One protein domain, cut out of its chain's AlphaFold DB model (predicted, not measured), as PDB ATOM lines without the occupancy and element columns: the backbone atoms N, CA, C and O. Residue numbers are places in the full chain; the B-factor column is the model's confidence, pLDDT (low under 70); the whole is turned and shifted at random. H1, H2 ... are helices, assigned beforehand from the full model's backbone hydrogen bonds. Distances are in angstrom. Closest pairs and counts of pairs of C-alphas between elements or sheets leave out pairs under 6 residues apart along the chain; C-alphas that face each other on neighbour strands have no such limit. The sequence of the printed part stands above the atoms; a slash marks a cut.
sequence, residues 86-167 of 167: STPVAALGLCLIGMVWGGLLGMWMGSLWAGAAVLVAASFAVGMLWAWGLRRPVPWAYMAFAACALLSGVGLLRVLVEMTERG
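This is residues 86 to 167 of the 167 residues of an uncharacterized protein of Acidovorax sp. Root219 (UniProt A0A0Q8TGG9). Two long helices, H2 and H3, lie side by side as a hairpin, and the third helix, H1, crosses H3 as an X near the middle of both and packs with its later part on the first part of H2. Residues 159 to 167, of which 159 to 164 belong to H3, stick out beyond this body. The printed part has 82 residues with three named helices, in the order H1, H2, H3, and no named strand; the class is all helix. The whole is flat and only just compact, close to loose, with a radius of gyration of the C-alphas of 14.1 A and spans of 52 by 29 by 13 A.

Begin with H3, residues 140 to 164, the longest helix. H2, residues 112 to 134, touches it, and the closest C-alphas, those of Val 120 and Ala 147, are 5.3 A apart. These two form a helical hairpin, at a shallow tilt of 19 degrees, opposite ways. Look next at Gly 98 in H1, residues 87 to 108: H1 touches H3 there, with the closest C-alphas, those of Gly 98 and Leu 150, 4.0 A apart. H1 and H3 run the same way at a steep tilt of 56 degrees. H1 touches H2 with residues 98 to 107 alone, closest at the C-alphas of Gly 106 and Leu 112, 3.9 A apart; their tilt is steep, 55 degrees, opposite ways. The helix packing is mostly crossed, but only just. In H1, H2 and H3 every O i to N i+4 pair is within hydrogen-bond range.

Find C-alpha 140 at (-5.308, -47.513, 42.466); from there H3 runs 36.5 A to C-alpha 164 at (11.992, -39.892, 11.239). H2 runs 33.3 A from C-alpha 112 to C-alpha 134. H1 runs 30.7 A from C-alpha 87 at (1.544, -58.683, 34.234) to C-alpha 108.

The two C-alphas farthest apart, those of Arg 135 and Gly 167, are 52.6 A apart. The printed part has no cut, and both links are tight. Mean pLDDT of the printed part is 79.5; look for values under 70 at residues 86 to 90, 92 and 167.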
ATOM      1  N   SER A  86      -0.659 -62.613  32.672       68.50
ATOM      2  CA  SER A  86       0.666 -62.270  33.164       68.50
ATOM      3  C   SER A  86       0.861 -60.753  33.046       68.50
ATOM      4  O   SER A  86       0.656 -60.145  31.993       68.50
ATOM      5  N   THR A  87       1.245 -60.120  34.154       64.19
ATOM      6  CA  THR A  87       1.544 -58.683  34.234       64.19
ATOM      7  C   THR A  87       2.412 -58.151  33.083       64.19
ATOM      8  O   THR A  87       2.078 -57.080  32.572       64.19
ATOM      9  N   PRO A  88       3.456 -58.852  32.589       63.59
ATOM     10  CA  PRO A  88       4.207 -58.379  31.423       63.59
ATOM     11  C   PRO A  88       3.379 -58.338  30.130       63.59
ATOM     12  O   PRO A  88       3.535 -57.408  29.341       63.59
ATOM     13  N   VAL A  89       2.473 -59.294  29.913       68.00
ATOM     14  CA  VAL A  89       1.604 -59.311  28.725       68.00
ATOM     15  C   VAL A  89       0.591 -58.171  28.790       68.00
ATOM     16  O   VAL A  89       0.398 -57.467  27.799       68.00
ATOM     17  N   ALA A  90       0.011 -57.916  29.966       68.94
ATOM     18  CA  ALA A  90      -0.874 -56.769  30.167       68.94
ATOM     19  C   ALA A  90      -0.151 -55.431  29.915       68.94
ATOM     20  O   ALA A  90      -0.711 -54.548  29.265       68.94
ATOM     21  N   ALA A  91       1.102 -55.295  30.370       70.19
ATOM     22  CA  ALA A  91       1.919 -54.109  30.096       70.19
ATOM     23  C   ALA A  91       2.153 -53.910  28.594       70.19
ATOM     24  O   ALA A  91       1.983 -52.802  28.094       70.19
ATOM     25  N   LEU A  92       2.523 -54.974  27.873       69.00
ATOM     26  CA  LEU A  92       2.763 -54.919  26.429       69.00
ATOM     27  C   LEU A  92       1.497 -54.551  25.653       69.00
ATOM     28  O   LEU A  92       1.542 -53.668  24.797       69.00
ATOM     29  N   GLY A  93       0.364 -55.172  25.988       72.81
ATOM     30  CA  GLY A  93      -0.923 -54.856  25.372       72.81
ATOM     31  C   GLY A  93      -1.321 -53.396  25.593       72.81
ATOM     32  O   GLY A  93      -1.660 -52.694  24.642       72.81
ATOM     33  N   LEU A  94      -1.210 -52.902  26.829       73.12
ATOM     34  CA  LEU A  94      -1.509 -51.504  27.154       73.12
ATOM     35  C   LEU A  94      -0.517 -50.531  26.508       73.12
ATOM     36  O   LEU A  94      -0.927 -49.472  26.053       73.12
ATOM     37  N   CYS A  95       0.755 -50.899  26.386       74.44
ATOM     38  CA  CYS A  95       1.749 -50.112  25.660       74.44
ATOM     39  C   CYS A  95       1.380 -49.958  24.177       74.44
ATOM     40  O   CYS A  95       1.366 -48.842  23.658       74.44
ATOM     41  N   LEU A  96       0.977 -51.042  23.511       72.12
ATOM     42  CA  LEU A  96       0.509 -50.983  22.122       72.12
ATOM     43  C   LEU A  96      -0.764 -50.144  21.978       72.12
ATOM     44  O   LEU A  96      -0.846 -49.297  21.090       72.12
ATOM     45  N   ILE A  97      -1.735 -50.325  22.877       76.44
ATOM     46  CA  ILE A  97      -2.958 -49.510  22.908       76.44
ATOM     47  C   ILE A  97      -2.601 -48.028  23.080       76.44
ATOM     48  O   ILE A  97      -3.142 -47.187  22.367       76.44
ATOM     49  N   GLY A  98      -1.669 -47.712  23.981       74.12
ATOM     50  CA  GLY A  98      -1.210 -46.352  24.249       74.12
ATOM     51  C   GLY A  98      -0.512 -45.726  23.051       74.12
ATOM     52  O   GLY A  98      -0.822 -44.595  22.693       74.12
ATOM     53  N   MET A  99       0.359 -46.476  22.376       76.44
ATOM     54  CA  MET A  99       0.998 -46.040  21.134       76.44
ATOM     55  C   MET A  99      -0.053 -45.685  20.075       76.44
ATOM     56  O   MET A  99      -0.056 -44.583  19.527       76.44
ATOM     57  N   VAL A 100      -0.977 -46.604  19.816       79.38
ATOM     58  CA  VAL A 100      -1.951 -46.481  18.734       79.38
ATOM     59  C   VAL A 100      -2.962 -45.365  19.002       79.38
ATOM     60  O   VAL A 100      -3.124 -44.453  18.188       79.38
ATOM     61  N   TRP A 101      -3.624 -45.402  20.158       76.69
ATOM     62  CA  TRP A 101      -4.624 -44.398  20.509       76.69
ATOM     63  C   TRP A 101      -3.997 -43.052  20.841       76.69
ATOM     64  O   TRP A 101      -4.590 -42.022  20.539       76.69
ATOM     65  N   GLY A 102      -2.795 -43.033  21.412       82.00
ATOM     66  CA  GLY A 102      -2.101 -41.793  21.740       82.00
ATOM     67  C   GLY A 102      -1.606 -41.071  20.497       82.00
ATOM     68  O   GLY A 102      -1.729 -39.851  20.427       82.00
ATOM     69  N   GLY A 103      -1.142 -41.812  19.486       77.00
ATOM     70  CA  GLY A 103      -0.842 -41.256  18.167       77.00
ATOM     71  C   GLY A 103      -2.093 -40.710  17.474       77.00
ATOM     72  O   GLY A 103      -2.085 -39.575  17.001       77.00
ATOM     73  N   LEU A 104      -3.194 -41.472  17.478       82.69
ATOM     74  CA  LEU A 104      -4.454 -41.055  16.855       82.69
ATOM     75  C   LEU A 104      -5.043 -39.800  17.522       82.69
ATOM     76  O   LEU A 104      -5.379 -38.834  16.836       82.69
ATOM     77  N   LEU A 105      -5.129 -39.792  18.855       80.62
ATOM     78  CA  LEU A 105      -5.595 -38.641  19.634       80.62
ATOM     79  C   LEU A 105      -4.645 -37.451  19.496       80.62
ATOM     80  O   LEU A 105      -5.101 -36.317  19.392       80.62
ATOM     81  N   GLY A 106      -3.337 -37.706  19.453       82.81
ATOM     82  CA  GLY A 106      -2.328 -36.677  19.235       82.81
ATOM     83  C   GLY A 106      -2.490 -35.983  17.885       82.81
ATOM     84  O   GLY A 106      -2.443 -34.757  17.827       82.81
ATOM     85  N   MET A 107      -2.762 -36.748  16.826       85.38
ATOM     86  CA  MET A 107      -3.064 -36.214  15.496       85.38
ATOM     87  C   MET A 107      -4.359 -35.391  15.501       85.38
ATOM     88  O   MET A 107      -4.382 -34.287  14.965       85.38
ATOM     89  N   TRP A 108      -5.418 -35.894  16.141       89.75
ATOM     90  CA  TRP A 108      -6.708 -35.197  16.227       89.75
ATOM     91  C   TRP A 108      -6.631 -33.885  17.014       89.75
ATOM     92  O   TRP A 108      -7.252 -32.896  16.637       89.75
ATOM     93  N   MET A 109      -5.861 -33.868  18.102       87.94
ATOM     94  CA  MET A 109      -5.692 -32.693  18.962       87.94
ATOM     95  C   MET A 109      -4.556 -31.767  18.509       87.94
ATOM     96  O   MET A 109      -4.317 -30.744  19.149       87.94
ATOM     97  N   GLY A 110      -3.820 -32.129  17.453       87.38
ATOM     98  CA  GLY A 110      -2.616 -31.415  17.014       87.38
ATOM     99  C   GLY A 110      -1.474 -31.427  18.040       87.38
ATOM    100  O   GLY A 110      -0.535 -30.644  17.926       87.38
ATOM    101  N   SER A 111      -1.551 -32.278  19.068       87.00
ATOM    102  CA  SER A 111      -0.575 -32.361  20.155       87.00
ATOM    103  C   SER A 111      -0.523 -33.763  20.756       87.00
ATOM    104  O   SER A 111      -1.474 -34.229  21.386       87.00
ATOM    105  N   LEU A 112       0.638 -34.414  20.637       82.50
ATOM    106  CA  LEU A 112       0.921 -35.721  21.250       82.50
ATOM    107  C   LEU A 112       0.735 -35.714  22.773       82.50
ATOM    108  O   LEU A 112       0.238 -36.684  23.342       82.50
ATOM    109  N   TRP A 113       1.079 -34.606  23.435       86.31
ATOM    110  CA  TRP A 113       0.902 -34.457  24.881       86.31
ATOM    111  C   TRP A 113      -0.569 -34.385  25.284       86.31
ATOM    112  O   TRP A 113      -0.945 -34.931  26.321       86.31
ATOM    113  N   ALA A 114      -1.412 -33.766  24.452       83.50
ATOM    114  CA  ALA A 114      -2.853 -33.759  24.675       83.50
ATOM    115  C   ALA A 114      -3.432 -35.178  24.536       83.50
ATOM    116  O   ALA A 114      -4.181 -35.617  25.407       83.50
ATOM    117  N   GLY A 115      -2.998 -35.944  23.526       78.75
ATOM    118  CA  GLY A 115      -3.380 -37.353  23.373       78.75
ATOM    119  C   GLY A 115      -2.960 -38.231  24.559       78.75
ATOM    120  O   GLY A 115      -3.757 -39.029  25.055       78.75
ATOM    121  N   ALA A 116      -1.742 -38.033  25.077       85.94
ATOM    122  CA  ALA A 116      -1.255 -38.710  26.281       85.94
ATOM    123  C   ALA A 116      -2.114 -38.388  27.517       85.94
ATOM    124  O   ALA A 116      -2.515 -39.293  28.249       85.94
ATOM    125  N   ALA A 117      -2.430 -37.106  27.733       89.75
ATOM    126  CA  ALA A 117      -3.245 -36.667  28.865       89.75
ATOM    127  C   ALA A 117      -4.658 -37.269  28.823       89.75
ATOM    128  O   ALA A 117      -5.168 -37.715  29.853       89.75
ATOM    129  N   VAL A 118      -5.265 -37.346  27.635       87.38
ATOM    130  CA  VAL A 118      -6.583 -37.968  27.438       87.38
ATOM    131  C   VAL A 118      -6.550 -39.460  27.748       87.38
ATOM    132  O   VAL A 118      -7.452 -39.947  28.422       87.38
ATOM    133  N   LEU A 119      -5.515 -40.183  27.316       84.75
ATOM    134  CA  LEU A 119      -5.372 -41.610  27.626       84.75
ATOM    135  C   LEU A 119      -5.255 -41.871  29.126       84.75
ATOM    136  O   LEU A 119      -5.908 -42.776  29.652       84.75
ATOM    137  N   VAL A 120      -4.463 -41.055  29.823       86.75
ATOM    138  CA  VAL A 120      -4.351 -41.143  31.281       86.75
ATOM    139  C   VAL A 120      -5.715 -40.865  31.907       86.75
ATOM    140  O   VAL A 120      -6.236 -41.721  32.617       86.75
ATOM    141  N   ALA A 121      -6.351 -39.738  31.580       87.38
ATOM    142  CA  ALA A 121      -7.666 -39.389  32.112       87.38
ATOM    143  C   ALA A 121      -8.718 -40.480  31.846       87.38
ATOM    144  O   ALA A 121      -9.482 -40.827  32.746       87.38
ATOM    145  N   ALA A 122      -8.714 -41.079  30.654       80.31
ATOM    146  CA  ALA A 122      -9.608 -42.169  30.283       80.31
ATOM    147  C   ALA A 122      -9.373 -43.425  31.135       80.31
ATOM    148  O   ALA A 122     -10.335 -44.000  31.642       80.31
ATOM    149  N   SER A 123      -8.115 -43.826  31.359       80.94
ATOM    150  CA  SER A 123      -7.796 -44.983  32.209       80.94
ATOM    151  C   SER A 123      -8.294 -44.793  33.648       80.94
ATOM    152  O   SER A 123      -8.862 -45.714  34.246       80.94
ATOM    153  N   PHE A 124      -8.183 -43.569  34.172       82.81
ATOM    154  CA  PHE A 124      -8.707 -43.225  35.489       82.81
ATOM    155  C   PHE A 124     -10.240 -43.172  35.516       82.81
ATOM    156  O   PHE A 124     -10.855 -43.710  36.439       82.81
ATOM    157  N   ALA A 125     -10.867 -42.592  34.491       81.19
ATOM    158  CA  ALA A 125     -12.320 -42.527  34.373       81.19
ATOM    159  C   ALA A 125     -12.948 -43.926  34.310       81.19
ATOM    160  O   ALA A 125     -13.919 -44.189  35.018       81.19
ATOM    161  N   VAL A 126     -12.368 -44.847  33.533       78.25
ATOM    162  CA  VAL A 126     -12.847 -46.235  33.427       78.25
ATOM    163  C   VAL A 126     -12.723 -46.964  34.765       78.25
ATOM    164  O   VAL A 126     -13.684 -47.598  35.202       78.25
ATOM    165  N   GLY A 127     -11.584 -46.843  35.457       75.69
ATOM    166  CA  GLY A 127     -11.407 -47.473  36.769       75.69
ATOM    167  C   GLY A 127     -12.348 -46.907  37.839       75.69
ATOM    168  O   GLY A 127     -12.895 -47.669  38.638       75.69
ATOM    169  N   MET A 128     -12.615 -45.595  37.816       83.00
ATOM    170  CA  MET A 128     -13.609 -44.965  38.693       83.00
ATOM    171  C   MET A 128     -15.036 -45.419  38.374       83.00
ATOM    172  O   MET A 128     -15.779 -45.757  39.295       83.00
ATOM    173  N   LEU A 129     -15.417 -45.466  37.095       81.75
ATOM    174  CA  LEU A 129     -16.747 -45.909  36.670       81.75
ATOM    175  C   LEU A 129     -16.997 -47.367  37.078       81.75
ATOM    176  O   LEU A 129     -18.071 -47.705  37.573       81.75
ATOM    177  N   TRP A 130     -15.977 -48.217  36.928       79.00
ATOM    178  CA  TRP A 130     -16.013 -49.614  37.351       79.00
ATOM    179  C   TRP A 130     -16.164 -49.754  38.872       79.00
ATOM    180  O   TRP A 130     -17.038 -50.488  39.342       79.00
ATOM    181  N   ALA A 131     -15.365 -49.014  39.647       80.25
ATOM    182  CA  ALA A 131     -15.438 -49.018  41.108       80.25
ATOM    183  C   ALA A 131     -16.805 -48.526  41.609       80.25
ATOM    184  O   ALA A 131     -17.384 -49.114  42.527       80.25
ATOM    185  N   TRP A 132     -17.353 -47.495  40.960       84.31
ATOM    186  CA  TRP A 132     -18.673 -46.961  41.269       84.31
ATOM    187  C   TRP A 132     -19.791 -47.961  40.948       84.31
ATOM    188  O   TRP A 132     -20.632 -48.229  41.808       84.31
ATOM    189  N   GLY A 133     -19.767 -48.573  39.759       87.25
ATOM    190  CA  GLY A 133     -20.786 -49.532  39.320       87.25
ATOM    191  C   GLY A 133     -20.837 -50.806  40.166       87.25
ATOM    192  O   GLY A 133     -21.919 -51.302  40.475       87.25
ATOM    193  N   LEU A 134     -19.680 -51.314  40.597       83.12
ATOM    194  CA  LEU A 134     -19.591 -52.533  41.412       83.12
ATOM    195  C   LEU A 134     -19.563 -52.262  42.921       83.12
ATOM    196  O   LEU A 134     -19.490 -53.214  43.698       83.12
ATOM    197  N   ARG A 135     -19.608 -50.987  43.339       87.25
ATOM    198  CA  ARG A 135     -19.441 -50.549  44.738       87.25
ATOM    199  C   ARG A 135     -18.214 -51.182  45.411       87.25
ATOM    200  O   ARG A 135     -18.260 -51.571  46.577       87.25
ATOM    201  N   ARG A 136     -17.123 -51.323  44.656       77.94
ATOM    202  CA  ARG A 136     -15.857 -51.913  45.118       77.94
ATOM    203  C   ARG A 136     -14.819 -50.820  45.379       77.94
ATOM    204  O   ARG A 136     -14.901 -49.754  44.771       77.94
ATOM    205  N   PRO A 137     -13.838 -51.063  46.269       80.44
ATOM    206  CA  PRO A 137     -12.747 -50.121  46.482       80.44
ATOM    207  C   PRO A 137     -11.961 -49.904  45.184       80.44
ATOM    208  O   PRO A 137     -11.759 -50.835  44.402       80.44
ATOM    209  N   VAL A 138     -11.530 -48.661  44.958       82.06
ATOM    210  CA  VAL A 138     -10.821 -48.253  43.740       82.06
ATOM    211  C   VAL A 138      -9.444 -48.932  43.694       82.06
ATOM    212  O   VAL A 138      -8.637 -48.727  44.606       82.06
ATOM    213  N   PRO A 139      -9.131 -49.719  42.649       78.00
ATOM    214  CA  PRO A 139      -7.856 -50.418  42.539       78.00
ATOM    215  C   PRO A 139      -6.749 -49.488  42.003       78.00
ATOM    216  O   PRO A 139      -6.298 -49.620  40.864       78.00
ATOM    217  N   TRP A 140      -6.285 -48.551  42.839       79.88
ATOM    218  CA  TRP A 140      -5.308 -47.513  42.466       79.88
ATOM    219  C   TRP A 140      -4.032 -48.052  41.806       79.88
ATOM    220  O   TRP A 140      -3.550 -47.466  40.839       79.88
ATOM    221  N   ALA A 141      -3.509 -49.185  42.286       72.81
ATOM    222  CA  ALA A 141      -2.298 -49.798  41.741       72.81
ATOM    223  C   ALA A 141      -2.459 -50.217  40.269       72.81
ATOM    224  O   ALA A 141      -1.573 -49.967  39.455       72.81
ATOM    225  N   TYR A 142      -3.610 -50.790  39.907       74.12
ATOM    226  CA  TYR A 142      -3.895 -51.198  38.531       74.12
ATOM    227  C   TYR A 142      -4.083 -49.996  37.607       74.12
ATOM    228  O   TYR A 142      -3.635 -50.024  36.463       74.12
ATOM    229  N   MET A 143      -4.699 -48.923  38.107       80.75
ATOM    230  CA  MET A 143      -4.899 -47.688  37.343       80.75
ATOM    231  C   MET A 143      -3.566 -46.983  37.072       80.75
ATOM    232  O   MET A 143      -3.301 -46.591  35.939       80.75
ATOM    233  N   ALA A 144      -2.691 -46.901  38.079       78.31
ATOM    234  CA  ALA A 144      -1.345 -46.355  37.921       78.31
ATOM    235  C   ALA A 144      -0.500 -47.197  36.953       78.31
ATOM    236  O   ALA A 144       0.142 -46.650  36.059       78.31
ATOM    237  N   PHE A 145      -0.545 -48.527  37.080       81.44
ATOM    238  CA  PHE A 145       0.131 -49.436  36.158       81.44
ATOM    239  C   PHE A 145      -0.349 -49.248  34.714       81.44
ATOM    240  O   PHE A 145       0.472 -49.113  33.806       81.44
ATOM    241  N   ALA A 146      -1.666 -49.182  34.503       76.88
ATOM    242  CA  ALA A 146      -2.234 -48.995  33.178       76.88
ATOM    243  C   ALA A 146      -1.868 -47.635  32.575       76.88
ATOM    244  O   ALA A 146      -1.473 -47.575  31.413       76.88
ATOM    245  N   ALA A 147      -1.921 -46.562  33.365       80.75
ATOM    246  CA  ALA A 147      -1.497 -45.237  32.928       80.75
ATOM    247  C   ALA A 147      -0.012 -45.218  32.529       80.75
ATOM    248  O   ALA A 147       0.323 -44.716  31.459       80.75
ATOM    249  N   CYS A 148       0.873 -45.817  33.334       82.62
ATOM    250  CA  CYS A 148       2.299 -45.921  33.015       82.62
ATOM    251  C   CYS A 148       2.555 -46.737  31.741       82.62
ATOM    252  O   CYS A 148       3.381 -46.339  30.920       82.62
ATOM    253  N   ALA A 149       1.845 -47.853  31.556       73.69
ATOM    254  CA  ALA A 149       1.963 -48.674  30.355       73.69
ATOM    255  C   ALA A 149       1.453 -47.941  29.103       73.69
ATOM    256  O   ALA A 149       2.097 -47.981  28.062       73.69
ATOM    257  N   LEU A 150       0.340 -47.209  29.194       76.25
ATOM    258  CA  LEU A 150      -0.155 -46.388  28.083       76.25
ATOM    259  C   LEU A 150       0.836 -45.269  27.734       76.25
ATOM    260  O   LEU A 150       1.138 -45.043  26.561       76.25
ATOM    261  N   LEU A 151       1.377 -44.592  28.752       82.62
ATOM    262  CA  LEU A 151       2.350 -43.514  28.580       82.62
ATOM    263  C   LEU A 151       3.670 -44.002  27.980       82.62
ATOM    264  O   LEU A 151       4.246 -43.286  27.162       82.62
ATOM    265  N   SER A 152       4.140 -45.201  28.333       80.69
ATOM    266  CA  SER A 152       5.350 -45.762  27.721       80.69
ATOM    267  C   SER A 152       5.159 -46.009  26.221       80.69
ATOM    268  O   SER A 152       6.062 -45.709  25.440       80.69
ATOM    269  N   GLY A 153       3.960 -46.427  25.805       74.75
ATOM    270  CA  GLY A 153       3.578 -46.543  24.396       74.75
ATOM    271  C   GLY A 153       3.624 -45.218  23.639       74.75
ATOM    272  O   GLY A 153       4.208 -45.136  22.556       74.75
ATOM    273  N   VAL A 154       3.065 -44.154  24.224       82.44
ATOM    274  CA  VAL A 154       3.127 -42.802  23.635       82.44
ATOM    275  C   VAL A 154       4.561 -42.273  23.597       82.44
ATOM    276  O   VAL A 154       4.973 -41.661  22.610       82.44
ATOM    277  N   GLY A 155       5.345 -42.535  24.646       81.06
ATOM    278  CA  GLY A 155       6.763 -42.190  24.698       81.06
ATOM    279  C   GLY A 155       7.552 -42.842  23.563       81.06
ATOM    280  O   GLY A 155       8.335 -42.165  22.896       81.06
ATOM    281  N   LEU A 156       7.293 -44.123  23.279       75.25
ATOM    282  CA  LEU A 156       7.928 -44.828  22.165       75.25
ATOM    283  C   LEU A 156       7.546 -44.212  20.813       75.25
ATOM    284  O   LEU A 156       8.409 -44.013  19.960       75.25
ATOM    285  N   LEU A 157       6.268 -43.861  20.633       79.19
ATOM    286  CA  LEU A 157       5.794 -43.201  19.417       79.19
ATOM    287  C   LEU A 157       6.511 -41.865  19.186       79.19
ATOM    288  O   LEU A 157       6.928 -41.574  18.068       79.19
ATOM    289  N   ARG A 158       6.710 -41.075  20.245       83.50
ATOM    290  CA  ARG A 158       7.447 -39.810  20.168       83.50
ATOM    291  C   ARG A 158       8.884 -40.017  19.683       83.50
ATOM    292  O   ARG A 158       9.324 -39.302  18.789       83.50
ATOM    293  N   VAL A 159       9.591 -40.999  20.244       82.50
ATOM    294  CA  VAL A 159      10.969 -41.322  19.835       82.50
ATOM    295  C   VAL A 159      11.021 -41.716  18.356       82.50
ATOM    296  O   VAL A 159      11.902 -41.255  17.636       82.50
ATOM    297  N   LEU A 160      10.059 -42.513  17.881       77.50
ATOM    298  CA  LEU A 160       9.980 -42.914  16.471       77.50
ATOM    299  C   LEU A 160       9.752 -41.722  15.529       77.50
ATOM    300  O   LEU A 160      10.370 -41.653  14.466       77.50
ATOM    301  N   VAL A 161       8.900 -40.772  15.921       80.62
ATOM    302  CA  VAL A 161       8.666 -39.545  15.142       80.62
ATOM    303  C   VAL A 161       9.938 -38.696  15.088       80.62
ATOM    304  O   VAL A 161      10.375 -38.332  13.999       80.62
ATOM    305  N   GLU A 162      10.592 -38.467  16.230       84.38
ATOM    306  CA  GLU A 162      11.839 -37.690  16.296       84.38
ATOM    307  C   GLU A 162      12.981 -38.326  15.480       84.38
ATOM    308  O   GLU A 162      13.825 -37.609  14.945       84.38
ATOM    309  N   MET A 163      13.027 -39.658  15.360       83.88
ATOM    310  CA  MET A 163      13.997 -40.339  14.491       83.88
ATOM    311  C   MET A 163      13.697 -40.141  13.004       83.88
ATOM    312  O   MET A 163      14.628 -40.049  12.209       83.88
ATOM    313  N   THR A 164      12.419 -40.057  12.635       83.38
ATOM    314  CA  THR A 164      11.992 -39.892  11.239       83.38
ATOM    315  C   THR A 164      12.262 -38.477  10.731       83.38
ATOM    316  O   THR A 164      12.642 -38.305   9.583       83.38
ATOM    317  N   GLU A 165      12.125 -37.458  11.582       79.12
ATOM    318  CA  GLU A 165      12.403 -36.058  11.216       79.12
ATOM    319  C   GLU A 165      13.903 -35.741  11.070       79.12
ATOM    320  O   GLU A 165      14.268 -34.689  10.547       79.12
ATOM    321  N   ARG A 166      14.782 -36.623  11.561       78.31
ATOM    322  CA  ARG A 166      16.242 -36.438  11.538       78.31
ATOM    323  C   ARG A 166      16.948 -37.132  10.370       78.31
ATOM    324  O   ARG A 166      18.152 -36.918  10.226       78.31
ATOM    325  N   GLY A 167      16.252 -37.977   9.610       61.62
ATOM    326  CA  GLY A 167      16.792 -38.716   8.460       61.62
ATOM    327  C   GLY A 167      16.363 -38.099   7.143       61.62
ATOM    328  O   GLY A 167      17.228 -38.017   6.246       61.62
TER     329      GLY A 167